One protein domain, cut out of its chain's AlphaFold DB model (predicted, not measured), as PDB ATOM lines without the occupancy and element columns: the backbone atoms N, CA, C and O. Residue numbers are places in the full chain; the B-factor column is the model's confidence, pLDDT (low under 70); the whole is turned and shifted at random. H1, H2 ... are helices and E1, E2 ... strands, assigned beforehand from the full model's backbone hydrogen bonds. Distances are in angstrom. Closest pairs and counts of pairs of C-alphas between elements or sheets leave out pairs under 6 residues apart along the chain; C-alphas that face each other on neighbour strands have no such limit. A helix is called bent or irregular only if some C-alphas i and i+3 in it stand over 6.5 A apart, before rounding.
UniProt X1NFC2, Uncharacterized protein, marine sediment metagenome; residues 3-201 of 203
ATOM      1  N   LEU A   3     124.990-183.478 305.033       91.44
ATOM      2  CA  LEU A   3     123.771-182.928 305.615       91.44
ATOM      3  C   LEU A   3     122.958-182.182 304.554       91.44
ATOM      4  O   LEU A   3     123.363-181.135 304.047       91.44
ATOM      5  N   TYR A   4     121.779-182.719 304.263       92.44
ATOM      6  CA  TYR A   4     120.781-182.075 303.430       92.44
ATOM      7  C   TYR A   4     119.953-181.115 304.281       92.44
ATOM      8  O   TYR A   4     119.262-181.543 305.206       92.44
ATOM      9  N   PHE A   5     119.988-179.830 303.956       91.19
ATOM     10  CA  PHE A   5     119.143-178.810 304.561       91.19
ATOM     11  C   PHE A   5     117.860-178.633 303.758       91.19
ATOM     12  O   PHE A   5     117.877-178.482 302.537       91.19
ATOM     13  N   ASP A   6     116.741-178.637 304.472       89.38
ATOM     14  CA  ASP A   6     115.413-178.365 303.932       89.38
ATOM     15  C   ASP A   6     115.099-176.856 303.902       89.38
ATOM     16  O   ASP A   6     115.742-176.047 304.577       89.38
ATOM     17  N   THR A   7     114.086-176.450 303.137       85.56
ATOM     18  CA  THR A   7     113.615-175.061 303.030       85.56
ATOM     19  C   THR A   7     113.283-174.458 304.402       85.56
ATOM     20  O   THR A   7     113.499-173.259 304.612       85.56
ATOM     21  N   CYS A   8     112.813-175.268 305.362       86.50
ATOM     22  CA  CYS A   8     112.587-174.821 306.739       86.50
ATOM     23  C   CYS A   8     113.874-174.322 307.418       86.50
ATOM     24  O   CYS A   8     113.843-173.260 308.036       86.50
ATOM     25  N   ILE A   9     115.015-174.986 307.198       88.25
ATOM     26  CA  ILE A   9     116.311-174.553 307.741       88.25
ATOM     27  C   ILE A   9     116.713-173.192 307.182       88.25
ATOM     28  O   ILE A   9     117.114-172.316 307.937       88.25
ATOM     29  N   VAL A  10     116.552-172.952 305.879       83.56
ATOM     30  CA  VAL A  10     116.886-171.640 305.292       83.56
ATOM     31  C   VAL A  10     116.011-170.524 305.862       83.56
ATOM     32  O   VAL A  10     116.486-169.410 306.083       83.56
ATOM     33  N   ASN A  11     114.733-170.812 306.123       82.62
ATOM     34  CA  ASN A  11     113.860-169.864 306.807       82.62
ATOM     35  C   ASN A  11     114.376-169.551 308.212       82.62
ATOM     36  O   ASN A  11     114.369-168.390 308.609       82.62
ATOM     37  N   ASP A  12     114.839-170.564 308.929       81.44
ATOM     38  CA  ASP A  12     115.348-170.414 310.288       81.44
ATOM     39  C   ASP A  12     116.690-169.680 310.334       81.44
ATOM     40  O   ASP A  12     116.883-168.817 311.184       81.44
ATOM     41  N   ILE A  13     117.574-169.908 309.359       78.69
ATOM     42  CA  ILE A  13     118.807-169.123 309.189       78.69
ATOM     43  C   ILE A  13     118.475-167.660 308.919       78.69
ATOM     44  O   ILE A  13     119.091-166.771 309.499       78.69
ATOM     45  N   PHE A  14     117.493-167.378 308.059       76.12
ATOM     46  CA  PHE A  14     117.056-166.000 307.856       76.12
ATOM     47  C   PHE A  14     116.583-165.371 309.171       76.12
ATOM     48  O   PHE A  14     116.987-164.259 309.500       76.12
ATOM     49  N   VAL A  15     115.751-166.091 309.925       72.06
ATOM     50  CA  VAL A  15     115.234-165.646 311.223       72.06
ATOM     51  C   VAL A  15     116.392-165.346 312.193       72.06
ATOM     52  O   VAL A  15     116.419-164.256 312.764       72.06
ATOM     53  N   LEU A  16     117.399-166.224 312.275       68.94
ATOM     54  CA  LEU A  16     118.641-166.023 313.037       68.94
ATOM     55  C   LEU A  16     119.414-164.760 312.620       68.94
ATOM     56  O   LEU A  16     119.816-163.961 313.468       68.94
ATOM     57  N   LEU A  17     119.618-164.555 311.315       68.19
ATOM     58  CA  LEU A  17     120.343-163.391 310.793       68.19
ATOM     59  C   LEU A  17     119.620-162.075 311.095       68.19
ATOM     60  O   LEU A  17     120.274-161.059 311.313       68.19
ATOM     61  N   GLN A  18     118.285-162.084 311.123       68.69
ATOM     62  CA  GLN A  18     117.503-160.924 311.550       68.69
ATOM     63  C   GLN A  18     117.677-160.662 313.051       68.69
ATOM     64  O   GLN A  18     117.880-159.518 313.438       68.69
ATOM     65  N   THR A  19     117.723-161.700 313.901       60.06
ATOM     66  CA  THR A  19     117.999-161.523 315.345       60.06
ATOM     67  C   THR A  19     119.308-160.784 315.603       60.06
ATOM     68  O   THR A  19     119.360-159.923 316.473       60.06
ATOM     69  N   GLN A  20     120.355-161.111 314.842       54.78
ATOM     70  CA  GLN A  20     121.670-160.477 314.969       54.78
ATOM     71  C   GLN A  20     121.801-159.167 314.166       54.78
ATOM     72  O   GLN A  20     122.813-158.473 314.277       54.78
ATOM     73  N   GLY A  21     120.797-158.832 313.352       55.53
ATOM     74  CA  GLY A  21     120.728-157.616 312.548       55.53
ATOM     75  C   GLY A  21     120.004-156.465 313.253       55.53
ATOM     76  O   GLY A  21     119.543-156.574 314.385       55.53
ATOM     77  N   GLY A  22     119.893-155.322 312.569       50.72
ATOM     78  CA  GLY A  22     119.130-154.172 313.081       50.72
ATOM     79  C   GLY A  22     117.616-154.420 313.157       50.72
ATOM     80  O   GLY A  22     116.935-153.807 313.982       50.72
ATOM     81  N   ASP A  23     117.109-155.342 312.336       54.78
ATOM     82  CA  ASP A  23     115.699-155.718 312.247       54.78
ATOM     83  C   ASP A  23     115.412-156.899 313.177       54.78
ATOM     84  O   ASP A  23     115.574-158.065 312.829       54.78
ATOM     85  N   ARG A  24     115.010-156.582 314.408       60.97
ATOM     86  CA  ARG A  24     114.775-157.566 315.471       60.97
ATOM     87  C   ARG A  24     113.720-158.615 315.071       60.97
ATOM     88  O   ARG A  24     112.707-158.303 314.453       60.97
ATOM     89  N   LEU A  25     113.915-159.856 315.514       62.00
ATOM     90  CA  LEU A  25     113.043-161.006 315.241       62.00
ATOM     91  C   LEU A  25     111.682-160.867 315.947       62.00
ATOM     92  O   LEU A  25     111.654-160.727 317.169       62.00
ATOM     93  N   HIS A  26     110.551-160.945 315.228       62.62
ATOM     94  CA  HIS A  26     109.218-160.869 315.843       62.62
ATOM     95  C   HIS A  26     108.669-162.258 316.235       62.62
ATOM     96  O   HIS A  26     108.822-163.215 315.481       62.62
ATOM     97  N   PRO A  27     107.896-162.407 317.328       61.34
ATOM     98  CA  PRO A  27     107.344-163.699 317.754       61.34
ATOM     99  C   PRO A  27     106.439-164.377 316.725       61.34
ATOM    100  O   PRO A  27     106.324-165.596 316.720       61.34
ATOM    101  N   ARG A  28     105.808-163.602 315.834       63.72
ATOM    102  CA  ARG A  28     105.011-164.132 314.713       63.72
ATOM    103  C   ARG A  28     105.847-164.883 313.672       63.72
ATOM    104  O   ARG A  28     105.278-165.605 312.859       63.72
ATOM    105  N   ASP A  29     107.163-164.686 313.680       62.78
ATOM    106  CA  ASP A  29     108.102-165.377 312.800       62.78
ATOM    107  C   ASP A  29     108.482-166.765 313.348       62.78
ATOM    108  O   ASP A  29     109.058-167.572 312.618       62.78
ATOM    109  N   VAL A  30     108.091-167.078 314.593       64.06
ATOM    110  CA  VAL A  30     108.346-168.355 315.271       64.06
ATOM    111  C   VAL A  30     107.084-169.222 315.244       64.06
ATOM    112  O   VAL A  30     106.007-168.811 315.667       64.06
ATOM    113  N   LYS A  31     107.198-170.448 314.720       58.56
ATOM    114  CA  LYS A  31     106.041-171.315 314.414       58.56
ATOM    115  C   LYS A  31     105.527-172.170 315.588       58.56
ATOM    116  O   LYS A  31     104.501-172.826 315.440       58.56
ATOM    117  N   ARG A  32     106.232-172.230 316.724       66.69
ATOM    118  CA  ARG A  32     105.877-173.027 317.929       66.69
ATOM    119  C   ARG A  32     106.321-172.267 319.203       66.69
ATOM    120  O   ARG A  32     106.807-171.146 319.052       66.69
ATOM    121  N   PRO A  33     106.173-172.808 320.434       73.94
ATOM    122  CA  PRO A  33     106.651-172.138 321.644       73.94
ATOM    123  C   PRO A  33     108.110-171.704 321.513       73.94
ATOM    124  O   PRO A  33     108.966-172.484 321.087       73.94
ATOM    125  N   LEU A  34     108.358-170.442 321.852       72.25
ATOM    126  CA  LEU A  34     109.624-169.759 321.616       72.25
ATOM    127  C   LEU A  34     110.794-170.487 322.291       72.25
ATOM    128  O   LEU A  34     111.859-170.624 321.702       72.25
ATOM    129  N   GLU A  35     110.545-171.023 323.481       72.62
ATOM    130  CA  GLU A  35     111.491-171.764 324.315       72.62
ATOM    131  C   GLU A  35     111.971-173.067 323.650       72.62
ATOM    132  O   GLU A  35     113.125-173.456 323.778       72.62
ATOM    133  N   GLN A  36     111.113-173.757 322.894       75.44
ATOM    134  CA  GLN A  36     111.527-174.979 322.194       75.44
ATOM    135  C   GLN A  36     112.278-174.657 320.902       75.44
ATOM    136  O   GLN A  36     113.257-175.320 320.572       75.44
ATOM    137  N   TRP A  37     111.840-173.620 320.188       82.00
ATOM    138  CA  TRP A  37     112.470-173.200 318.938       82.00
ATOM    139  C   TRP A  37     113.839-172.571 319.124       82.00
ATOM    140  O   TRP A  37     114.732-172.810 318.316       82.00
ATOM    141  N   VAL A  38     114.016-171.775 320.176       83.75
ATOM    142  CA  VAL A  38     115.276-171.069 320.407       83.75
ATOM    143  C   VAL A  38     116.429-172.050 320.614       83.75
ATOM    144  O   VAL A  38     117.527-171.796 320.143       83.75
ATOM    145  N   LEU A  39     116.178-173.221 321.211       88.81
ATOM    146  CA  LEU A  39     117.195-174.264 321.356       88.81
ATOM    147  C   LEU A  39     117.600-174.877 320.009       88.81
ATOM    148  O   LEU A  39     118.779-175.149 319.798       88.81
ATOM    149  N   GLU A  40     116.655-175.054 319.082       90.94
ATOM    150  CA  GLU A  40     116.952-175.507 317.715       90.94
ATOM    151  C   GLU A  40     117.747-174.455 316.938       90.94
ATOM    152  O   GLU A  40     118.656-174.793 316.186       90.94
ATOM    153  N   TYR A  41     117.451-173.175 317.159       86.62
ATOM    154  CA  TYR A  41     118.174-172.054 316.562       86.62
ATOM    155  C   TYR A  41     119.595-171.919 317.104       86.62
ATOM    156  O   TYR A  41     120.527-171.739 316.324       86.62
ATOM    157  N   ILE A  42     119.774-172.062 318.417       87.00
ATOM    158  CA  ILE A  42     121.095-172.099 319.050       87.00
ATOM    159  C   ILE A  42     121.892-173.290 318.496       87.00
ATOM    160  O   ILE A  42     123.035-173.124 318.082       87.00
ATOM    161  N   ALA A  43     121.286-174.478 318.417       91.38
ATOM    162  CA  ALA A  43     121.949-175.647 317.845       91.38
ATOM    163  C   ALA A  43     122.313-175.460 316.365       91.38
ATOM    164  O   ALA A  43     123.423-175.802 315.972       91.38
ATOM    165  N   LEU A  44     121.417-174.888 315.555       89.38
ATOM    166  CA  LEU A  44     121.679-174.583 314.149       89.38
ATOM    167  C   LEU A  44     122.805-173.556 313.989       89.38
ATOM    168  O   LEU A  44     123.658-173.733 313.125       89.38
ATOM    169  N   TYR A  45     122.834-172.516 314.827       86.00
ATOM    170  CA  TYR A  45     123.909-171.524 314.840       86.00
ATOM    171  C   TYR A  45     125.270-172.198 315.035       86.00
ATOM    172  O   TYR A  45     126.171-172.001 314.222       86.00
ATOM    173  N   TYR A  46     125.394-173.058 316.047       86.19
ATOM    174  CA  TYR A  46     126.645-173.777 316.267       86.19
ATOM    175  C   TYR A  46     126.928-174.821 315.191       86.19
ATOM    176  O   TYR A  46     128.074-174.959 314.788       86.19
ATOM    177  N   LEU A  47     125.919-175.525 314.675       87.81
ATOM    178  CA  LEU A  47     126.104-176.465 313.568       87.81
ATOM    179  C   LEU A  47     126.744-175.789 312.347       87.81
ATOM    180  O   LEU A  47     127.620-176.374 311.716       87.81
ATOM    181  N   LEU A  48     126.325-174.562 312.029       83.00
ATOM    182  CA  LEU A  48     126.886-173.785 310.924       83.00
ATOM    183  C   LEU A  48     128.296-173.254 311.224       83.00
ATOM    184  O   LEU A  48     129.091-173.123 310.299       83.00
ATOM    185  N   ASP A  49     128.614-172.975 312.489       80.00
ATOM    186  CA  ASP A  49     129.956-172.552 312.924       80.00
ATOM    187  C   ASP A  49     130.972-173.717 312.909       80.00
ATOM    188  O   ASP A  49     132.177-173.517 312.777       80.00
ATOM    189  N   LEU A  50     130.484-174.962 312.985       73.44
ATOM    190  CA  LEU A  50     131.302-176.182 312.978       73.44
ATOM    191  C   LEU A  50     131.769-176.630 311.577       73.44
ATOM    192  O   LEU A  50     132.508-177.612 311.480       73.44
ATOM    193  N   ASP A  51     131.369-175.934 310.509       66.31
ATOM    194  CA  ASP A  51     131.636-176.300 309.106       66.31
ATOM    195  C   ASP A  51     133.119-176.557 308.807       66.31
ATOM    196  O   ASP A  51     133.497-177.627 308.330       66.31
ATOM    197  N   ASP A  52     133.988-175.626 309.202       61.22
ATOM    198  CA  ASP A  52     135.414-175.673 308.858       61.22
ATOM    199  C   ASP A  52     136.234-176.657 309.717       61.22
ATOM    200  O   ASP A  52     137.432-176.836 309.485       61.22
ATOM    201  N   GLN A  53     135.628-177.293 310.726       64.56
ATOM    202  CA  GLN A  53     136.369-178.051 311.743       64.56
ATOM    203  C   GLN A  53     136.127-179.571 311.728       64.56
ATOM    204  O   GLN A  53     136.917-180.294 312.334       64.56
ATOM    205  N   TRP A  54     135.086-180.079 311.046       64.88
ATOM    206  CA  TRP A  54     134.601-181.455 311.281       64.88
ATOM    207  C   TRP A  54     134.203-182.264 310.033       64.88
ATOM    208  O   TRP A  54     133.434-183.219 310.143       64.88
ATOM    209  N   GLU A  55     134.729-181.925 308.848       76.69
ATOM    210  CA  GLU A  55     134.471-182.665 307.590       76.69
ATOM    211  C   GLU A  55     132.963-182.818 307.269       76.69
ATOM    212  O   GLU A  55     132.486-183.862 306.790       76.69
ATOM    213  N   LEU A  56     132.183-181.781 307.582       84.38
ATOM    214  CA  LEU A  56     130.763-181.706 307.259       84.38
ATOM    215  C   LEU A  56     130.598-181.179 305.829       84.38
ATOM    216  O   LEU A  56     131.240-180.220 305.424       84.38
ATOM    217  N   GLU A  57     129.743-181.830 305.042       85.62
ATOM    218  CA  GLU A  57     129.311-181.334 303.734       85.62
ATOM    219  C   GLU A  57     127.860-180.891 303.882       85.62
ATOM    220  O   GLU A  57     126.975-181.723 304.099       85.62
ATOM    221  N   PHE A  58     127.612-179.588 303.773       85.31
ATOM    222  CA  PHE A  58     126.265-179.029 303.798       85.31
ATOM    223  C   PHE A  58     125.759-178.751 302.394       85.31
ATOM    224  O   PHE A  58     126.499-178.288 301.523       85.31
ATOM    225  N   GLY A  59     124.462-178.945 302.193       84.69
ATOM    226  CA  GLY A  59     123.842-178.554 300.944       84.69
ATOM    227  C   GLY A  59     122.337-178.716 300.919       84.69
ATOM    228  O   GLY A  59     121.705-179.031 301.921       84.69
ATOM    229  N   SER A  60     121.751-178.495 299.751       85.12
ATOM    230  CA  SER A  60     120.337-178.763 299.494       85.12
ATOM    231  C   SER A  60     120.139-179.209 298.043       85.12
ATOM    232  O   SER A  60     121.109-179.462 297.329       85.12
ATOM    233  N   SER A  61     118.889-179.351 297.592       80.44
ATOM    234  CA  SER A  61     118.586-179.605 296.179       80.44
ATOM    235  C   SER A  61     118.026-178.355 295.494       80.44
ATOM    236  O   SER A  61     117.448-177.489 296.159       80.44
ATOM    237  N   PRO A  62     118.071-178.292 294.148       81.94
ATOM    238  CA  PRO A  62     117.445-177.208 293.387       81.94
ATOM    239  C   PRO A  62     115.946-177.000 293.666       81.94
ATOM    240  O   PRO A  62     115.429-175.917 293.384       81.94
ATOM    241  N   ILE A  63     115.260-177.989 294.262       85.12
ATOM    242  CA  ILE A  63     113.866-177.864 294.717       85.12
ATOM    243  C   ILE A  63     113.723-176.672 295.659       85.12
ATOM    244  O   ILE A  63     112.860-175.827 295.443       85.12
ATOM    245  N   MET A  64     114.612-176.547 296.646       87.44
ATOM    246  CA  MET A  64     114.589-175.448 297.612       87.44
ATOM    247  C   MET A  64     114.615-174.085 296.907       87.44
ATOM    248  O   MET A  64     113.806-173.202 297.196       87.44
ATOM    249  N   GLN A  65     115.500-173.917 295.920       83.50
ATOM    250  CA  GLN A  65     115.600-172.667 295.167       83.50
ATOM    251  C   GLN A  65     114.309-172.379 294.374       83.50
ATOM    252  O   GLN A  65     113.864-171.230 294.295       83.50
ATOM    253  N   GLU A  66     113.680-173.411 293.803       84.69
ATOM    254  CA  GLU A  66     112.388-173.317 293.111       84.69
ATOM    255  C   GLU A  66     111.249-172.915 294.064       84.69
ATOM    256  O   GLU A  66     110.443-172.038 293.727       84.69
ATOM    257  N   GLU A  67     111.204-173.483 295.272       85.56
ATOM    258  CA  GLU A  67     110.222-173.132 296.302       85.56
ATOM    259  C   GLU A  67     110.322-171.663 296.717       85.56
ATOM    260  O   GLU A  67     109.317-170.936 296.746       85.56
ATOM    261  N   LEU A  68     111.542-171.188 296.970       84.25
ATOM    262  CA  LEU A  68     111.777-169.794 297.334       84.25
ATOM    263  C   LEU A  68     111.402-168.851 296.196       84.25
ATOM    264  O   LEU A  68     110.675-167.877 296.414       84.25
ATOM    265  N   LYS A  69     111.795-169.167 294.954       85.06
ATOM    266  CA  LYS A  69     111.420-168.384 293.762       85.06
ATOM    267  C   LYS A  69     109.904-168.280 293.598       85.06
ATOM    268  O   LYS A  69     109.418-167.201 293.247       85.06
ATOM    269  N   ARG A  70     109.151-169.335 293.920       84.75
ATOM    270  CA  ARG A  70     107.677-169.366 293.841       84.75
ATOM    271  C   ARG A  70     106.958-168.728 295.028       84.75
ATOM    272  O   ARG A  70     105.749-168.511 294.950       84.75
ATOM    273  N   THR A  71     107.671-168.383 296.097       79.00
ATOM    274  CA  THR A  71     107.062-167.749 297.271       79.00
ATOM    275  C   THR A  71     106.477-166.379 296.908       79.00
ATOM    276  O   THR A  71     107.161-165.525 296.329       79.00
ATOM    277  N   SER A  72     105.192-166.195 297.236       74.56
ATOM    278  CA  SER A  72     104.426-164.964 297.019       74.56
ATOM    279  C   SER A  72     104.984-163.824 297.871       74.56
ATOM    280  O   SER A  72     105.095-163.946 299.088       74.56
ATOM    281  N   ILE A  73     105.297-162.698 297.231       75.25
ATOM    282  CA  ILE A  73     105.792-161.495 297.902       75.25
ATOM    283  C   ILE A  73     104.619-160.534 298.070       75.25
ATOM    284  O   ILE A  73     104.076-160.046 297.080       75.25
ATOM    285  N   ARG A  74     104.231-160.257 299.316       70.75
ATOM    286  CA  ARG A  74     103.124-159.336 299.635       70.75
ATOM    287  C   ARG A  74     103.571-158.043 300.321       70.75
ATOM    288  O   ARG A  74     102.761-157.140 300.485       70.75
ATOM    289  N   SER A  75     104.843-157.941 300.700       72.00
ATOM    290  CA  SER A  75     105.425-156.768 301.358       72.00
ATOM    291  C   SER A  75     106.896-156.590 300.977       72.00
ATOM    292  O   SER A  75     107.517-157.500 300.424       72.00
ATOM    293  N   ILE A  76     107.449-155.411 301.273       69.88
ATOM    294  CA  ILE A  76     108.879-155.108 301.091       69.88
ATOM    295  C   ILE A  76     109.727-156.023 301.985       69.88
ATOM    296  O   ILE A  76     110.611-156.699 301.473       69.88
ATOM    297  N   LEU A  77     109.348-156.179 303.256       67.50
ATOM    298  CA  LEU A  77     110.001-157.110 304.183       67.50
ATOM    299  C   LEU A  77     109.995-158.562 303.665       67.50
ATOM    300  O   LEU A  77     110.997-159.265 303.725       67.50
ATOM    301  N   ALA A  78     108.884-159.019 303.074       69.38
ATOM    302  CA  ALA A  78     108.818-160.355 302.471       69.38
ATOM    303  C   ALA A  78     109.734-160.495 301.240       69.38
ATOM    304  O   ALA A  78     110.169-161.602 300.916       69.38
ATOM    305  N   ARG A  79     110.022-159.390 300.539       76.12
ATOM    306  CA  ARG A  79     110.968-159.358 299.418       76.12
ATOM    307  C   ARG A  79     112.405-159.466 299.916       76.12
ATOM    308  O   ARG A  79     113.155-160.262 299.366       76.12
ATOM    309  N   GLU A  80     112.760-158.697 300.940       74.31
ATOM    310  CA  GLU A  80     114.082-158.739 301.577       74.31
ATOM    311  C   GLU A  80     114.358-160.131 302.136       74.31
ATOM    312  O   GLU A  80     115.339-160.757 301.738       74.31
ATOM    313  N   LYS A  81     113.406-160.683 302.900       77.19
ATOM    314  CA  LYS A  81     113.447-162.066 303.382       77.19
ATOM    315  C   LYS A  81     113.742-163.065 302.273       77.19
ATOM    316  O   LYS A  81     114.685-163.845 302.361       77.19
ATOM    317  N   LYS A  82     112.952-163.026 301.202       80.69
ATOM    318  CA  LYS A  82     113.129-163.930 300.065       80.69
ATOM    319  C   LYS A  82     114.500-163.771 299.403       80.69
ATOM    320  O   LYS A  82     115.098-164.776 299.036       80.69
ATOM    321  N   ASN A  83     114.992-162.544 299.245       83.06
ATOM    322  CA  ASN A  83     116.295-162.288 298.632       83.06
ATOM    323  C   ASN A  83     117.439-162.849 299.487       83.06
ATOM    324  O   ASN A  83     118.308-163.526 298.947       83.06
ATOM    325  N   THR A  84     117.411-162.632 300.803       81.25
ATOM    326  CA  THR A  84     118.408-163.194 301.726       81.25
ATOM    327  C   THR A  84     118.359-164.719 301.736       81.25
ATOM    328  O   THR A  84     119.393-165.367 301.631       81.25
ATOM    329  N   MET A  85     117.162-165.310 301.784       83.81
ATOM    330  CA  MET A  85     117.008-166.765 301.705       83.81
ATOM    331  C   MET A  85     117.570-167.337 300.394       83.81
ATOM    332  O   MET A  85     118.237-168.363 300.419       83.81
ATOM    333  N   LEU A  86     117.358-166.662 299.257       84.56
ATOM    334  CA  LEU A  86     117.951-167.069 297.978       84.56
ATOM    335  C   LEU A  86     119.484-166.985 297.996       84.56
ATOM    336  O   LEU A  86     120.131-167.900 297.503       84.56
ATOM    337  N   GLN A  87     120.060-165.947 298.609       84.19
ATOM    338  CA  GLN A  87     121.515-165.838 298.780       84.19
ATOM    339  C   GLN A  87     122.076-166.975 299.646       84.19
ATOM    340  O   GLN A  87     123.097-167.557 299.295       84.19
ATOM    341  N   ILE A  88     121.392-167.334 300.739       82.94
ATOM    342  CA  ILE A  88     121.760-168.485 301.581       82.94
ATOM    343  C   ILE A  88     121.710-169.783 300.765       82.94
ATOM    344  O   ILE A  88     122.636-170.589 300.829       82.94
ATOM    345  N   CYS A  89     120.667-169.980 299.955       82.25
ATOM    346  CA  CYS A  89     120.589-171.138 299.064       82.25
ATOM    347  C   CYS A  89     121.733-171.183 298.056       82.25
ATOM    348  O   CYS A  89     122.276-172.256 297.818       82.25
ATOM    349  N   ASP A  90     122.104-170.043 297.474       82.19
ATOM    350  CA  ASP A  90     123.209-169.977 296.519       82.19
ATOM    351  C   ASP A  90     124.551-170.309 297.202       82.19
ATOM    352  O   ASP A  90     125.396-170.967 296.595       82.19
ATOM    353  N   LEU A  91     124.734-169.938 298.477       80.69
ATOM    354  CA  LEU A  91     125.896-170.346 299.280       80.69
ATOM    355  C   LEU A  91     125.913-171.858 299.545       80.69
ATOM    356  O   LEU A  91     126.965-172.483 299.420       80.69
ATOM    357  N   PHE A  92     124.768-172.469 299.860       78.94
ATOM    358  CA  PHE A  92     124.681-173.928 299.992       78.94
ATOM    359  C   PHE A  92     124.929-174.643 298.666       78.94
ATOM    360  O   PHE A  92     125.635-175.647 298.639       78.94
ATOM    361  N   ALA A  93     124.428-174.103 297.555       75.62
ATOM    362  CA  ALA A  93     124.644-174.675 296.231       75.62
ATOM    363  C   ALA A  93     126.128-174.668 295.813       75.62
ATOM    364  O   ALA A  93     126.576-175.581 295.127       75.62
ATOM    365  N   GLN A  94     126.924-173.692 296.264       72.31
ATOM    366  CA  GLN A  94     128.377-173.693 296.027       72.31
ATOM    367  C   GLN A  94     129.104-174.844 296.736       72.31
ATOM    368  O   GLN A  94     130.184-175.240 296.304       72.31
ATOM    369  N   LYS A  95     128.524-175.370 297.820       69.88
ATOM    370  CA  LYS A  95     129.090-176.463 298.622       69.88
ATOM    371  C   LYS A  95     128.586-177.840 298.184       69.88
ATOM    372  O   LYS A  95     129.190-178.851 298.526       69.88
ATOM    373  N   THR A  96     127.509-177.893 297.398       68.00
ATOM    374  CA  THR A  96     126.934-179.148 296.902       68.00
ATOM    375  C   THR A  96     127.703-179.746 295.731       68.00
ATOM    376  O   THR A  96     128.052-179.061 294.774       68.00
ATOM    377  N   LEU A  97     127.838-181.074 295.728       63.16
ATOM    378  CA  LEU A  97     128.315-181.831 294.563       63.16
ATOM    379  C   LEU A  97     127.315-181.831 293.387       63.16
ATOM    380  O   LEU A  97     127.718-181.937 292.228       63.16
ATOM    381  N   PHE A  98     126.012-181.693 293.658       65.19
ATOM    382  CA  PHE A  98     124.948-181.803 292.654       65.19
ATOM    383  C   PHE A  98     124.214-180.476 292.461       65.19
ATOM    384  O   PHE A  98     123.542-179.992 293.364       65.19
ATOM    385  N   HIS A  99     124.305-179.927 291.250       68.50
ATOM    386  CA  HIS A  99     123.756-178.610 290.902       68.50
ATOM    387  C   HIS A  99     122.414-178.701 290.152       68.50
ATOM    388  O   HIS A  99     121.766-177.691 289.888       68.50
ATOM    389  N   GLU A 100     121.987-179.918 289.807       80.12
ATOM    390  CA  GLU A 100     120.776-180.208 289.041       80.12
ATOM    391  C   GLU A 100     119.868-181.183 289.798       80.12
ATOM    392  O   GLU A 100     120.307-181.899 290.699       80.12
ATOM    393  N   LEU A 101     118.580-181.200 289.437       85.06
ATOM    394  CA  LEU A 101     117.628-182.154 289.999       85.06
ATOM    395  C   LEU A 101     118.010-183.569 289.581       85.06
ATOM    396  O   LEU A 101     118.089-183.885 288.393       85.06
ATOM    397  N   LEU A 102     118.181-184.438 290.569       88.00
ATOM    398  CA  LEU A 102     118.491-185.831 290.314       88.00
ATOM    399  C   LEU A 102     117.225-186.570 289.860       88.00
ATOM    400  O   LEU A 102     116.136-186.321 290.398       88.00
ATOM    401  N   PRO A 103     117.331-187.494 288.888       90.81
ATOM    402  CA  PRO A 103     116.189-188.267 288.425       90.81
ATOM    403  C   PRO A 103     115.685-189.183 289.547       90.81
ATOM    404  O   PRO A 103     116.358-190.135 289.938       90.81
ATOM    405  N   VAL A 104     114.481-188.910 290.056       93.56
ATOM    406  CA  VAL A 104     113.853-189.717 291.112       93.56
ATOM    407  C   VAL A 104     113.143-190.921 290.492       93.56
ATOM    408  O   VAL A 104     112.207-190.737 289.707       93.56
ATOM    409  N   PRO A 105     113.506-192.161 290.861       95.00
ATOM    410  CA  PRO A 105     112.779-193.336 290.406       95.00
ATOM    411  C   PRO A 105     111.327-193.330 290.901       95.00
ATOM    412  O   PRO A 105     111.065-193.122 292.087       95.00
ATOM    413  N   GLU A 106     110.372-193.657 290.029       95.94
ATOM    414  CA  GLU A 106     108.937-193.653 290.370       95.94
ATOM    415  C   GLU A 106     108.612-194.552 291.579       95.94
ATOM    416  O   GLU A 106     107.758-194.235 292.408       95.94
ATOM    417  N   HIS A 107     109.327-195.672 291.715       96.00
ATOM    418  CA  HIS A 107     109.152-196.588 292.838       96.00
ATOM    419  C   HIS A 107     109.603-195.984 294.177       96.00
ATOM    420  O   HIS A 107     109.013-196.316 295.204       96.00
ATOM    421  N   LEU A 108     110.628-195.122 294.180       96.62
ATOM    422  CA  LEU A 108     111.088-194.421 295.378       96.62
ATOM    423  C   LEU A 108     110.044-193.382 295.784       96.62
ATOM    424  O   LEU A 108     109.557-193.427 296.911       96.62
ATOM    425  N   PHE A 109     109.614-192.550 294.830       96.19
ATOM    426  CA  PHE A 109     108.575-191.544 295.049       96.19
ATOM    427  C   PHE A 109     107.304-192.161 295.651       96.19
ATOM    428  O   PHE A 109     106.823-191.710 296.687       96.19
ATOM    429  N   LYS A 110     106.809-193.262 295.066       96.44
ATOM    430  CA  LYS A 110     105.626-193.995 295.556       96.44
ATOM    431  C   LYS A 110     105.791-194.587 296.954       96.44
ATOM    432  O   LYS A 110     104.791-194.807 297.634       96.44
ATOM    433  N   LYS A 111     107.009-194.957 297.359       96.94
ATOM    434  CA  LYS A 111     107.260-195.489 298.704       96.94
ATOM    435  C   LYS A 111     107.328-194.357 299.724       96.94
ATOM    436  O   LYS A 111     106.669-194.458 300.752       96.94
ATOM    437  N   VAL A 112     108.048-193.280 299.413       96.44
ATOM    438  CA  VAL A 112     108.170-192.107 300.292       96.44
ATOM    439  C   VAL A 112     106.811-191.421 300.469       96.44
ATOM    440  O   VAL A 112     106.438-191.097 301.590       96.44
ATOM    441  N   SER A 113     105.996-191.316 299.414       96.38
ATOM    442  CA  SER A 113     104.650-190.723 299.480       96.38
ATOM    443  C   SER A 113     103.639-191.504 300.327       96.38
ATOM    444  O   SER A 113     102.534-191.022 300.555       96.38
ATOM    445  N   LYS A 114     103.954-192.741 300.734       95.88
ATOM    446  CA  LYS A 114     103.135-193.503 301.695       95.88
ATOM    447  C   LYS A 114     103.475-193.170 303.144       95.88
ATOM    448  O   LYS A 114     102.697-193.508 304.027       95.88
ATOM    449  N   VAL A 115     104.645-192.580 303.367       94.88
ATOM    450  CA  VAL A 115     105.168-192.212 304.682       94.88
ATOM    451  C   VAL A 115     104.938-190.729 304.937       94.88
ATOM    452  O   VAL A 115     104.466-190.360 306.003       94.88
ATOM    453  N   ILE A 116     105.248-189.892 303.948       94.81
ATOM    454  CA  ILE A 116     105.199-188.438 304.064       94.81
ATOM    455  C   ILE A 116     103.919-187.903 303.405       94.81
ATOM    456  O   ILE A 116     103.657-188.222 302.240       94.81
ATOM    457  N   PRO A 117     103.116-187.086 304.116       87.88
ATOM    458  CA  PRO A 117     101.799-186.660 303.645       87.88
ATOM    459  C   PRO A 117     101.859-185.574 302.566       87.88
ATOM    460  O   PRO A 117     100.979-185.499 301.704       87.88
ATOM    461  N   HIS A 118     102.876-184.711 302.599       90.75
ATOM    462  CA  HIS A 118     102.974-183.572 301.697       90.75
ATOM    463  C   HIS A 118     103.879-183.870 300.508       90.75
ATOM    464  O   HIS A 118     105.022-184.290 300.643       90.75
ATOM    465  N   ARG A 119     103.368-183.588 299.305       89.19
ATOM    466  CA  ARG A 119     104.094-183.826 298.054       89.19
ATOM    467  C   ARG A 119     105.457-183.125 298.005       89.19
ATOM    468  O   ARG A 119     106.391-183.697 297.464       89.19
ATOM    469  N   LYS A 120     105.561-181.906 298.530       88.00
ATOM    470  CA  LYS A 120     106.811-181.130 298.511       88.00
ATOM    471  C   LYS A 120     107.888-181.801 299.358       88.00
ATOM    472  O   LYS A 120     108.965-182.093 298.855       88.00
ATOM    473  N   ASP A 121     107.537-182.165 300.583       92.06
ATOM    474  CA  ASP A 121     108.399-182.912 301.497       92.06
ATOM    475  C   ASP A 121     108.848-184.245 300.871       92.06
ATOM    476  O   ASP A 121     110.020-184.607 300.952       92.06
ATOM    477  N   VAL A 122     107.953-184.947 300.159       94.62
ATOM    478  CA  VAL A 122     108.306-186.157 299.388       94.62
ATOM    479  C   VAL A 122     109.385-185.859 298.346       94.62
ATOM    480  O   VAL A 122     110.328-186.638 298.212       94.62
ATOM    481  N   GLU A 123     109.255-184.763 297.596       92.81
ATOM    482  CA  GLU A 123     110.227-184.381 296.568       92.81
ATOM    483  C   GLU A 123     111.598-184.066 297.200       92.81
ATOM    484  O   GLU A 123     112.610-184.598 296.732       92.81
ATOM    485  N   HIS A 124     111.636-183.311 298.305       92.94
ATOM    486  CA  HIS A 124     112.863-183.036 299.067       92.94
ATOM    487  C   HIS A 124     113.525-184.316 299.594       92.94
ATOM    488  O   HIS A 124     114.706-184.553 299.331       92.94
ATOM    489  N   VAL A 125     112.768-185.181 300.277       95.25
ATOM    490  CA  VAL A 125     113.279-186.453 300.816       95.25
ATOM    491  C   VAL A 125     113.811-187.347 299.696       95.25
ATOM    492  O   VAL A 125     114.882-187.935 299.831       95.25
ATOM    493  N   CYS A 126     113.117-187.429 298.558       95.38
ATOM    494  CA  CYS A 126     113.594-188.211 297.418       95.38
ATOM    495  C   CYS A 126     114.916-187.671 296.855       95.38
ATOM    496  O   CYS A 126     115.788-188.468 296.518       95.38
ATOM    497  N   GLN A 127     115.083-186.347 296.760       93.25
ATOM    498  CA  GLN A 127     116.359-185.758 296.336       93.25
ATOM    499  C   GLN A 127     117.477-186.051 297.335       93.25
ATOM    500  O   GLN A 127     118.587-186.367 296.910       93.25
ATOM    501  N   ALA A 128     117.193-186.001 298.638       93.88
ATOM    502  CA  ALA A 128     118.171-186.351 299.663       93.88
ATOM    503  C   ALA A 128     118.614-187.823 299.550       93.88
ATOM    504  O   ALA A 128     119.806-188.122 299.546       93.88
ATOM    505  N   VAL A 129     117.663-188.742 299.353       94.88
ATOM    506  CA  VAL A 129     117.955-190.175 299.174       94.88
ATOM    507  C   VAL A 129     118.767-190.429 297.901       94.88
ATOM    508  O   VAL A 129     119.803-191.087 297.951       94.88
ATOM    509  N   VAL A 130     118.334-189.903 296.750       93.75
ATOM    510  CA  VAL A 130     119.039-190.124 295.468       93.75
ATOM    511  C   VAL A 130     120.399-189.423 295.447       93.75
ATOM    512  O   VAL A 130     121.341-189.932 294.845       93.75
ATOM    513  N   GLY A 131     120.521-188.286 296.131       90.06
ATOM    514  CA  GLY A 131     121.775-187.558 296.293       90.06
ATOM    515  C   GLY A 131     122.762-188.214 297.254       90.06
ATOM    516  O   GLY A 131     123.883-187.720 297.364       90.06
ATOM    517  N   GLY A 132     122.377-189.304 297.930       90.69
ATOM    518  CA  GLY A 132     123.234-190.024 298.872       90.69
ATOM    519  C   GLY A 132     123.627-189.174 300.079       90.69
ATOM    520  O   GLY A 132     124.794-189.176 300.471       90.69
ATOM    521  N   TRP A 133     122.691-188.376 300.590       92.25
ATOM    522  CA  TRP A 133     122.874-187.610 301.820       92.25
ATOM    523  C   TRP A 133     122.717-188.530 303.037       92.25
ATOM    524  O   TRP A 133     121.897-189.446 303.005       92.25
ATOM    525  N   ASP A 134     123.482-188.284 304.101       93.88
ATOM    526  CA  ASP A 134     123.423-189.095 305.325       93.88
ATOM    527  C   ASP A 134     122.264-188.632 306.224       93.88
ATOM    528  O   ASP A 134     121.481-189.435 306.743       93.88
ATOM    529  N   TYR A 135     122.128-187.309 306.359       95.25
ATOM    530  CA  TYR A 135     121.136-186.664 307.213       95.25
ATOM    531  C   TYR A 135     120.246-185.706 306.428       95.25
ATOM    532  O   TYR A 135     120.719-184.945 305.587       95.25
ATOM    533  N   PHE A 136     118.955-185.712 306.748       96.00
ATOM    534  CA  PHE A 136     117.979-184.709 306.339       96.00
ATOM    535  C   PHE A 136     117.697-183.808 307.543       96.00
ATOM    536  O   PHE A 136     116.907-184.156 308.421       96.00
ATOM    537  N   VAL A 137     118.376-182.666 307.611       95.12
ATOM    538  CA  VAL A 137     118.224-181.725 308.721       95.12
ATOM    539  C   VAL A 137     117.066-180.786 308.413       95.12
ATOM    540  O   VAL A 137     117.058-180.081 307.400       95.12
ATOM    541  N   THR A 138     116.069-180.787 309.288       94.00
ATOM    542  CA  THR A 138     114.887-179.937 309.160       94.00
ATOM    543  C   THR A 138     114.327-179.583 310.526       94.00
ATOM    544  O   THR A 138     114.613-180.222 311.532       94.00
ATOM    545  N   THR A 139     113.505-178.551 310.549       91.81
ATOM    546  CA  THR A 139     112.709-178.130 311.701       91.81
ATOM    547  C   THR A 139     111.211-178.273 311.416       91.81
ATOM    548  O   THR A 139     110.358-177.730 312.121       91.81
ATOM    549  N   ASP A 140     110.864-179.038 310.379       90.88
ATOM    550  CA  ASP A 140     109.505-179.490 310.122       90.88
ATOM    551  C   ASP A 140     109.119-180.632 311.075       90.88
ATOM    552  O   ASP A 140     109.202-181.826 310.770       90.88
ATOM    553  N   PHE A 141     108.720-180.235 312.280       89.50
ATOM    554  CA  PHE A 141     108.343-181.150 313.351       89.50
ATOM    555  C   PHE A 141     107.029-181.892 313.115       89.50
ATOM    556  O   PHE A 141     106.830-182.962 313.687       89.50
ATOM    557  N   ASP A 142     106.132-181.312 312.323       87.81
ATOM    558  CA  ASP A 142     104.754-181.787 312.207       87.81
ATOM    559  C   ASP A 142     104.567-182.722 311.001       87.81
ATOM    560  O   ASP A 142     103.650-183.546 311.009       87.81
ATOM    561  N   SER A 143     105.447-182.647 309.995       89.94
ATOM    562  CA  SER A 143     105.458-183.568 308.855       89.94
ATOM    563  C   SER A 143     106.724-184.425 308.824       89.94
ATOM    564  O   SER A 143     106.653-185.594 309.210       89.94
ATOM    565  N   ILE A 144     107.890-183.908 308.428       94.19
ATOM    566  CA  ILE A 144     109.069-184.767 308.200       94.19
ATOM    567  C   ILE A 144     109.578-185.438 309.487       94.19
ATOM    568  O   ILE A 144     109.732-186.664 309.514       94.19
ATOM    569  N   LEU A 145     109.808-184.683 310.568       94.81
ATOM    570  CA  LEU A 145     110.372-185.260 311.799       94.81
ATOM    571  C   LEU A 145     109.385-186.182 312.520       94.81
ATOM    572  O   LEU A 145     109.806-187.167 313.125       94.81
ATOM    573  N   ALA A 146     108.075-185.937 312.399       94.19
ATOM    574  CA  ALA A 146     107.046-186.843 312.915       94.19
ATOM    575  C   ALA A 146     107.125-188.251 312.289       94.19
ATOM    576  O   ALA A 146     106.658-189.225 312.881       94.19
ATOM    577  N   HIS A 147     107.751-188.375 311.114       95.94
ATOM    578  CA  HIS A 147     107.910-189.629 310.383       95.94
ATOM    579  C   HIS A 147     109.379-190.074 310.253       95.94
ATOM    580  O   HIS A 147     109.658-190.995 309.485       95.94
ATOM    581  N   ALA A 148     110.311-189.489 311.016       96.06
ATOM    582  CA  ALA A 148     111.754-189.715 310.870       96.06
ATOM    583  C   ALA A 148     112.172-191.199 310.916       96.06
ATOM    584  O   ALA A 148     112.934-191.658 310.065       96.06
ATOM    585  N   GLU A 149     111.622-191.987 311.845       96.50
ATOM    586  CA  GLU A 149     111.924-193.426 311.951       96.50
ATOM    587  C   GLU A 149     111.526-194.217 310.697       96.50
ATOM    588  O   GLU A 149     112.210-195.159 310.297       96.50
ATOM    589  N   HIS A 150     110.450-193.804 310.025       96.50
ATOM    590  CA  HIS A 150     109.984-194.434 308.792       96.50
ATOM    591  C   HIS A 150     110.841-194.060 307.576       96.50
ATOM    592  O   HIS A 150     110.705-194.696 306.528       96.50
ATOM    593  N   LEU A 151     111.714-193.054 307.699       96.38
ATOM    594  CA  LEU A 151     112.627-192.642 306.638       96.38
ATOM    595  C   LEU A 151     113.942-193.439 306.630       96.38
ATOM    596  O   LEU A 151     114.514-193.651 305.558       96.38
ATOM    597  N   LYS A 152     114.360-193.989 307.779       95.75
ATOM    598  CA  LYS A 152     115.595-194.788 307.915       95.75
ATOM    599  C   LYS A 152     115.730-195.936 306.899       95.75
ATOM    600  O   LYS A 152     116.821-196.099 306.354       95.75
ATOM    601  N   PRO A 153     114.675-196.711 306.560       96.44
ATOM    602  CA  PRO A 153     114.772-197.770 305.551       96.44
ATOM    603  C   PRO A 153     115.117-197.284 304.135       96.44
ATOM    604  O   PRO A 153     115.491-198.099 303.293       96.44
ATOM    605  N   PHE A 154     114.982-195.984 303.851       95.75
ATOM    606  CA  PHE A 154     115.412-195.378 302.587       95.75
ATOM    607  C   PHE A 154     116.878-194.926 302.606       95.75
ATOM    608  O   PHE A 154     117.352-194.417 301.595       95.75
ATOM    609  N   GLY A 155     117.594-195.130 303.717       94.00
ATOM    610  CA  GLY A 155     119.000-194.755 303.861       94.00
ATOM    611  C   GLY A 155     119.224-193.282 304.203       94.00
ATOM    612  O   GLY A 155     120.318-192.793 303.972       94.00
ATOM    613  N   ILE A 156     118.212-192.585 304.732       95.69
ATOM    614  CA  ILE A 156     118.308-191.184 305.162       95.69
ATOM    615  C   ILE A 156     117.820-191.041 306.608       95.69
ATOM    616  O   ILE A 156     116.792-191.618 306.981       95.69
ATOM    617  N   ILE A 157     118.541-190.269 307.423       97.38
ATOM    618  CA  ILE A 157     118.155-189.968 308.809       97.38
ATOM    619  C   ILE A 157     117.598-188.547 308.870       97.38
ATOM    620  O   ILE A 157     118.346-187.582 308.743       97.38
ATOM    621  N   ALA A 158     116.286-188.401 309.068       97.31
ATOM    622  CA  ALA A 158     115.691-187.088 309.313       97.31
ATOM    623  C   ALA A 158     115.865-186.675 310.777       97.31
ATOM    624  O   ALA A 158     115.562-187.461 311.675       97.31
ATOM    625  N   ILE A 159     116.357-185.459 311.016       97.00
ATOM    626  CA  ILE A 159     116.774-185.016 312.351       97.00
ATOM    627  C   ILE A 159     116.650-183.495 312.514       97.00
ATOM    628  O   ILE A 159     116.764-182.752 311.537       97.00
ATOM    629  N   SER A 160     116.404-183.021 313.741       95.38
ATOM    630  CA  SER A 160     116.469-181.586 314.043       95.38
ATOM    631  C   SER A 160     117.917-181.129 314.244       95.38
ATOM    632  O   SER A 160     118.768-181.958 314.582       95.38
ATOM    633  N   PRO A 161     118.234-179.833 314.067       94.19
ATOM    634  CA  PRO A 161     119.573-179.315 314.347       94.19
ATOM    635  C   PRO A 161     120.077-179.686 315.745       94.19
ATOM    636  O   PRO A 161     121.216-180.130 315.893       94.19
ATOM    637  N   ARG A 162     119.225-179.573 316.770       94.38
ATOM    638  CA  ARG A 162     119.590-179.934 318.141       94.38
ATOM    639  C   ARG A 162     119.892-181.415 318.286       94.38
ATOM    640  O   ARG A 162     120.951-181.752 318.804       94.38
ATOM    641  N   ALA A 163     118.985-182.279 317.834       95.56
ATOM    642  CA  ALA A 163     119.188-183.720 317.938       95.56
ATOM    643  C   ALA A 163     120.465-184.145 317.196       95.56
ATOM    644  O   ALA A 163     121.242-184.937 317.714       95.56
ATOM    645  N   PHE A 164     120.747-183.542 316.038       94.62
ATOM    646  CA  PHE A 164     121.974-183.802 315.294       94.62
ATOM    647  C   PHE A 164     123.230-183.456 316.099       94.62
ATOM    648  O   PHE A 164     124.152-184.272 316.169       94.62
ATOM    649  N   VAL A 165     123.256-182.270 316.715       92.81
ATOM    650  CA  VAL A 165     124.374-181.828 317.556       92.81
ATOM    651  C   VAL A 165     124.571-182.768 318.749       92.81
ATOM    652  O   VAL A 165     125.693-183.207 319.012       92.81
ATOM    653  N   GLU A 166     123.482-183.096 319.446       94.19
ATOM    654  CA  GLU A 166     123.513-183.931 320.650       94.19
ATOM    655  C   GLU A 166     123.926-185.383 320.347       94.19
ATOM    656  O   GLU A 166     124.700-185.957 321.113       94.19
ATOM    657  N   ASP A 167     123.480-185.949 319.221       93.62
ATOM    658  CA  ASP A 167     123.763-187.338 318.838       93.62
ATOM    659  C   ASP A 167     125.177-187.539 318.270       93.62
ATOM    660  O   ASP A 167     125.754-188.617 318.425       93.62
ATOM    661  N   ASN A 168     125.739-186.528 317.596       91.12
ATOM    662  CA  ASN A 168     127.001-186.679 316.857       91.12
ATOM    663  C   ASN A 168     128.211-186.035 317.541       91.12
ATOM    664  O   ASN A 168     129.343-186.384 317.202       91.12
ATOM    665  N   PHE A 169     128.005-185.118 318.489       88.69
ATOM    666  CA  PHE A 169     129.107-184.385 319.114       88.69
ATOM    667  C   PHE A 169     129.021-184.427 320.637       88.69
ATOM    668  O   PHE A 169     129.711-185.207 321.293       88.69
ATOM    669  N   MET A 170     128.204-183.553 321.214       92.12
ATOM    670  CA  MET A 170     128.048-183.384 322.653       92.12
ATOM    671  C   MET A 170     126.720-182.693 322.935       92.12
ATOM    672  O   MET A 170     126.109-182.112 322.039       92.12
ATOM    673  N   THR A 171     126.281-182.708 324.193       93.94
ATOM    674  CA  THR A 171     125.059-181.983 324.562       93.94
ATOM    675  C   THR A 171     125.181-180.498 324.212       93.94
ATOM    676  O   THR A 171     126.270-179.927 324.312       93.94
ATOM    677  N   LEU A 172     124.068-179.841 323.863       91.25
ATOM    678  CA  LEU A 172     124.086-178.413 323.524       91.25
ATOM    679  C   LEU A 172     124.702-177.557 324.650       91.25
ATOM    680  O   LEU A 172     125.456-176.624 324.390       91.25
ATOM    681  N   GLU A 173     124.455-177.937 325.909       91.62
ATOM    682  CA  GLU A 173     125.059-177.312 327.095       91.62
ATOM    683  C   GLU A 173     126.588-177.423 327.104       91.62
ATOM    684  O   GLU A 173     127.288-176.455 327.403       91.62
ATOM    685  N   GLN A 174     127.128-178.594 326.764       91.94
ATOM    686  CA  GLN A 174     128.573-178.792 326.674       91.94
ATOM    687  C   GLN A 174     129.178-178.000 325.514       91.94
ATOM    688  O   GLN A 174     130.251-177.417 325.684       91.94
ATOM    689  N   LEU A 175     128.490-177.937 324.372       89.25
ATOM    690  CA  LEU A 175     128.960-177.198 323.201       89.25
ATOM    691  C   LEU A 175     129.071-175.699 323.500       89.25
ATOM    692  O   LEU A 175     130.136-175.111 323.311       89.25
ATOM    693  N   VAL A 176     128.019-175.108 324.077       88.38
ATOM    694  CA  VAL A 176     128.014-173.700 324.506       88.38
ATOM    695  C   VAL A 176     129.161-173.402 325.465       88.38
ATOM    696  O   VAL A 176     129.905-172.443 325.264       88.38
ATOM    697  N   ARG A 177     129.346-174.236 326.494       89.50
ATOM    698  CA  ARG A 177     130.434-174.052 327.469       89.50
ATOM    699  C   ARG A 177     131.815-174.180 326.842       89.50
ATOM    700  O   ARG A 177     132.746-173.513 327.285       89.50
ATOM    701  N   THR A 178     131.955-175.035 325.835       87.25
ATOM    702  CA  THR A 178     133.220-175.223 325.120       87.25
ATOM    703  C   THR A 178     133.576-173.977 324.312       87.25
ATOM    704  O   THR A 178     134.727-173.547 324.342       87.25
ATOM    705  N   LEU A 179     132.592-173.356 323.659       83.38
ATOM    706  CA  LEU A 179     132.810-172.203 322.778       83.38
ATOM    707  C   LEU A 179     132.817-170.852 323.516       83.38
ATOM    708  O   LEU A 179     133.541-169.941 323.120       83.38
ATOM    709  N   HIS A 180     132.070-170.717 324.617       82.25
ATOM    710  CA  HIS A 180     131.913-169.454 325.360       82.25
ATOM    711  C   HIS A 180     132.488-169.477 326.787       82.25
ATOM    712  O   HIS A 180     132.371-168.495 327.527       82.25
ATOM    713  N   GLY A 181     133.117-170.582 327.188       83.50
ATOM    714  CA  GLY A 181     133.697-170.779 328.515       83.50
ATOM    715  C   GLY A 181     132.748-171.449 329.514       83.50
ATOM    716  O   GLY A 181     131.525-171.361 329.424       83.50
ATOM    717  N   SER A 182     133.329-172.091 330.532       81.56
ATOM    718  CA  SER A 182     132.628-172.984 331.471       81.56
ATOM    719  C   SER A 182     131.546-172.329 332.339       81.56
ATOM    720  O   SER A 182     130.740-173.031 332.943       81.56
ATOM    721  N   TRP A 183     131.572-171.003 332.452       80.81
ATOM    722  CA  TRP A 183     130.600-170.181 333.177       80.81
ATOM    723  C   TRP A 183     129.319-169.861 332.394       80.81
ATOM    724  O   TRP A 183     128.338-169.452 333.008       80.81
ATOM    725  N   THR A 184     129.313-170.051 331.073       84.69
ATOM    726  CA  THR A 184     128.173-169.719 330.214       84.69
ATOM    727  C   THR A 184     127.229-170.914 330.146       84.69
ATOM    728  O   THR A 184     127.656-172.005 329.770       84.69
ATOM    729  N   SER A 185     125.958-170.731 330.507       88.44
ATOM    730  CA  SER A 185     124.937-171.779 330.370       88.44
ATOM    731  C   SER A 185     124.081-171.570 329.119       88.44
ATOM    732  O   SER A 185     123.847-170.426 328.716       88.44
ATOM    733  N   VAL A 186     123.558-172.654 328.526       87.31
ATOM    734  CA  VAL A 186     122.556-172.540 327.444       87.31
ATOM    735  C   VAL A 186     121.356-171.745 327.930       87.31
ATOM    736  O   VAL A 186     120.842-170.920 327.187       87.31
ATOM    737  N   GLY A 187     120.949-171.941 329.187       88.12
ATOM    738  CA  GLY A 187     119.810-171.236 329.770       88.12
ATOM    739  C   GLY A 187     119.980-169.713 329.802       88.12
ATOM    740  O   GLY A 187     118.987-168.993 329.709       88.12
ATOM    741  N   ASP A 188     121.207-169.200 329.913       86.38
ATOM    742  CA  ASP A 188     121.460-167.755 329.867       86.38
ATOM    743  C   ASP A 188     121.395-167.215 328.432       86.38
ATOM    744  O   ASP A 188     120.795-166.162 328.204       86.38
ATOM    745  N   ILE A 189     121.927-167.966 327.459       85.25
ATOM    746  CA  ILE A 189     121.821-167.632 326.027       85.25
ATOM    747  C   ILE A 189     120.357-167.670 325.579       85.25
ATOM    748  O   ILE A 189     119.865-166.708 324.988       85.25
ATOM    749  N   GLU A 190     119.640-168.739 325.931       87.62
ATOM    750  CA  GLU A 190     118.208-168.914 325.684       87.62
ATOM    751  C   GLU A 190     117.413-167.716 326.215       87.62
ATOM    752  O   GLU A 190     116.650-167.101 325.469       87.62
ATOM    753  N   LYS A 191     117.613-167.340 327.486       87.00
ATOM    754  CA  LYS A 191     116.926-166.183 328.078       87.00
ATOM    755  C   LYS A 191     117.253-164.886 327.347       87.00
ATOM    756  O   LYS A 191     116.342-164.082 327.155       87.00
ATOM    757  N   SER A 192     118.513-164.672 326.960       84.00
ATOM    758  CA  SER A 192     118.912-163.479 326.201       84.00
ATOM    759  C   SER A 192     118.132-163.392 324.895       84.00
ATOM    760  O   SER A 192     117.437-162.405 324.661       84.00
ATOM    761  N   TRP A 193     118.145-164.467 324.105       82.62
ATOM    762  CA  TRP A 193     117.473-164.510 322.808       82.62
ATOM    763  C   TRP A 193     115.956-164.384 322.951       82.62
ATOM    764  O   TRP A 193     115.328-163.611 322.234       82.62
ATOM    765  N   ILE A 194     115.347-165.067 323.926       82.38
ATOM    766  CA  ILE A 194     113.915-164.922 324.224       82.38
ATOM    767  C   ILE A 194     113.565-163.467 324.554       82.38
ATOM    768  O   ILE A 194     112.554-162.954 324.069       82.38
ATOM    769  N   ASN A 195     114.370-162.803 325.387       82.12
ATOM    770  CA  ASN A 195     114.127-161.416 325.780       82.12
ATOM    771  C   ASN A 195     114.283-160.459 324.594       82.12
ATOM    772  O   ASN A 195     113.449-159.575 324.426       82.12
ATOM    773  N   GLU A 196     115.295-160.659 323.750       77.12
ATOM    774  CA  GLU A 196     115.502-159.880 322.524       77.12
ATOM    775  C   GLU A 196     114.320-160.024 321.552       77.12
ATOM    776  O   GLU A 196     113.811-159.024 321.039       77.12
ATOM    777  N   ILE A 197     113.818-161.251 321.373       74.94
ATOM    778  CA  ILE A 197     112.657-161.553 320.522       74.94
ATOM    779  C   ILE A 197     111.365-160.964 321.103       74.94
ATOM    780  O   ILE A 197     110.501-160.514 320.358       74.94
ATOM    781  N   LYS A 198     111.195-160.941 322.428       75.69
ATOM    782  CA  LYS A 198     110.026-160.300 323.061       75.69
ATOM    783  C   LYS A 198     110.100-158.772 322.970       75.69
ATOM    784  O   LYS A 198     109.102-158.134 322.650       75.69
ATOM    785  N   ALA A 199     111.280-158.188 323.175       71.94
ATOM    786  CA  ALA A 199     111.500-156.741 323.120       71.94
ATOM    787  C   ALA A 199     111.406-156.148 321.699       71.94
ATOM    788  O   ALA A 199     111.351-154.928 321.541       71.94
ATOM    789  N   SER A 200     111.401-156.975 320.652       66.38
ATOM    790  CA  SER A 200     111.158-156.544 319.266       66.38
ATOM    791  C   SER A 200     109.693-156.197 318.968       66.38
ATOM    792  O   SER A 200     109.389-155.684 317.895       66.38
ATOM    793  N   VAL A 201     108.778-156.531 319.882       61.00
ATOM    794  CA  VAL A 201     107.320-156.396 319.712       61.00
ATOM    795  C   VAL A 201     106.786-155.104 320.305       61.00
ATOM    796  O   VAL A 201     105.723-154.635 319.912       61.00
TER     797      VAL A 201
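This is residues 3 to 201 of the 203 residues of an uncharacterized protein of marine sediment metagenome (UniProt X1NFC2). What shape is this? A small sheet of four short strands has helices on both faces, H6 and H7 on one and H8 on the other, while H1, H2 and the helical hairpin of H3 and H4 build up the side toward which the strands run, mostly crossed. H5 lies at one end of the longest axis, H9 and H10 at the other. What makes it up? The printed part has 199 residues, with E1 H1 H2 E2 H3 H4 H5 H6 E3 H7 E4 H8 H9 H10 along the chain; the class is mixed, and the sheet, E2 E1 E3 E4, is parallel. It is compact, with a radius of gyration of the C-alphas of 17.1 A and spans of 51 by 41 by 30 A.

What stands beside E1? E1, residues 3 to 5, is parallel to E2, residues 57 to 59, with N 3 and O 57 2.8 A apart, and to E3, residues 135 to 137, with N 4 and O 135 2.8 A apart, both within hydrogen-bond range. E4, residues 157 to 159, is parallel to E3, with N 136 and O 157 within range at 2.8 A. Two strand-helix-strand units, parallel neighbour strands with helices between, have right-handed crossovers: E1 and E2 with H1, residues 7 to 19, and H2, residues 34 to 49; E3 and E4 with H7, residues 145 to 154. How do the next helices stand? H1 touches H2, about perpendicular at 86 degrees, closest at C-alphas 16 and 41, 7.0 A. H3, residues 62 to 70, and H4, residues 76 to 95, form a hairpin at a shallow tilt of 12 degrees, closest at C-alphas 65 and 89, 6.5 A. H4 only grazes the sheet with residues 89 to 95. What follows? H6, residues 119 to 130, touches H5, residues 106 to 112, closest at C-alphas 122 and 112, 6.0 A; H6 and H7 are on the same face of the sheet, opposite H8, residues 161 to 168. H2 touches H8, closest at C-alphas 43 and 162, 4.9 A, and H10, residues 186 to 199, which H9, residues 172 to 180, only just touches with 3 pairs within 8 A. Are the helix backbones complete? Every O i to N i+4 pair is within hydrogen-bond range in H1, H3, H5, H6, H8, H9 and H10; H2 has 10 of 12, H4 15 of 16, and H7 1 of 6 beside 4 of 7 O i to N i+3 pairs.

Where are the anchors? E1 begins at C-alpha 3, (123.771, -182.928, 305.615), and H10 ends at C-alpha 199, (111.500, -156.741, 323.120). Which helices are long? From first to last C-alpha H1 measures 18.8 A, H2 22.3 A, H4 29.5 A and H10 19.8 A. Is any irregular? H7 is: C-alphas 146 and 149 are 8.2 A apart.

How far does it reach? The farthest C-alphas, those of Glu 106 and Trp 183, are 53.4 A apart; residues 49 to 55 stand free. Is it continuous? The printed part has no cut, and H1 to H2 is the long link. Where is confidence low? pLDDT is under 70 at residues 16 to 32, 51 to 54, 76 to 78, 95 to 99 and 200 to 201.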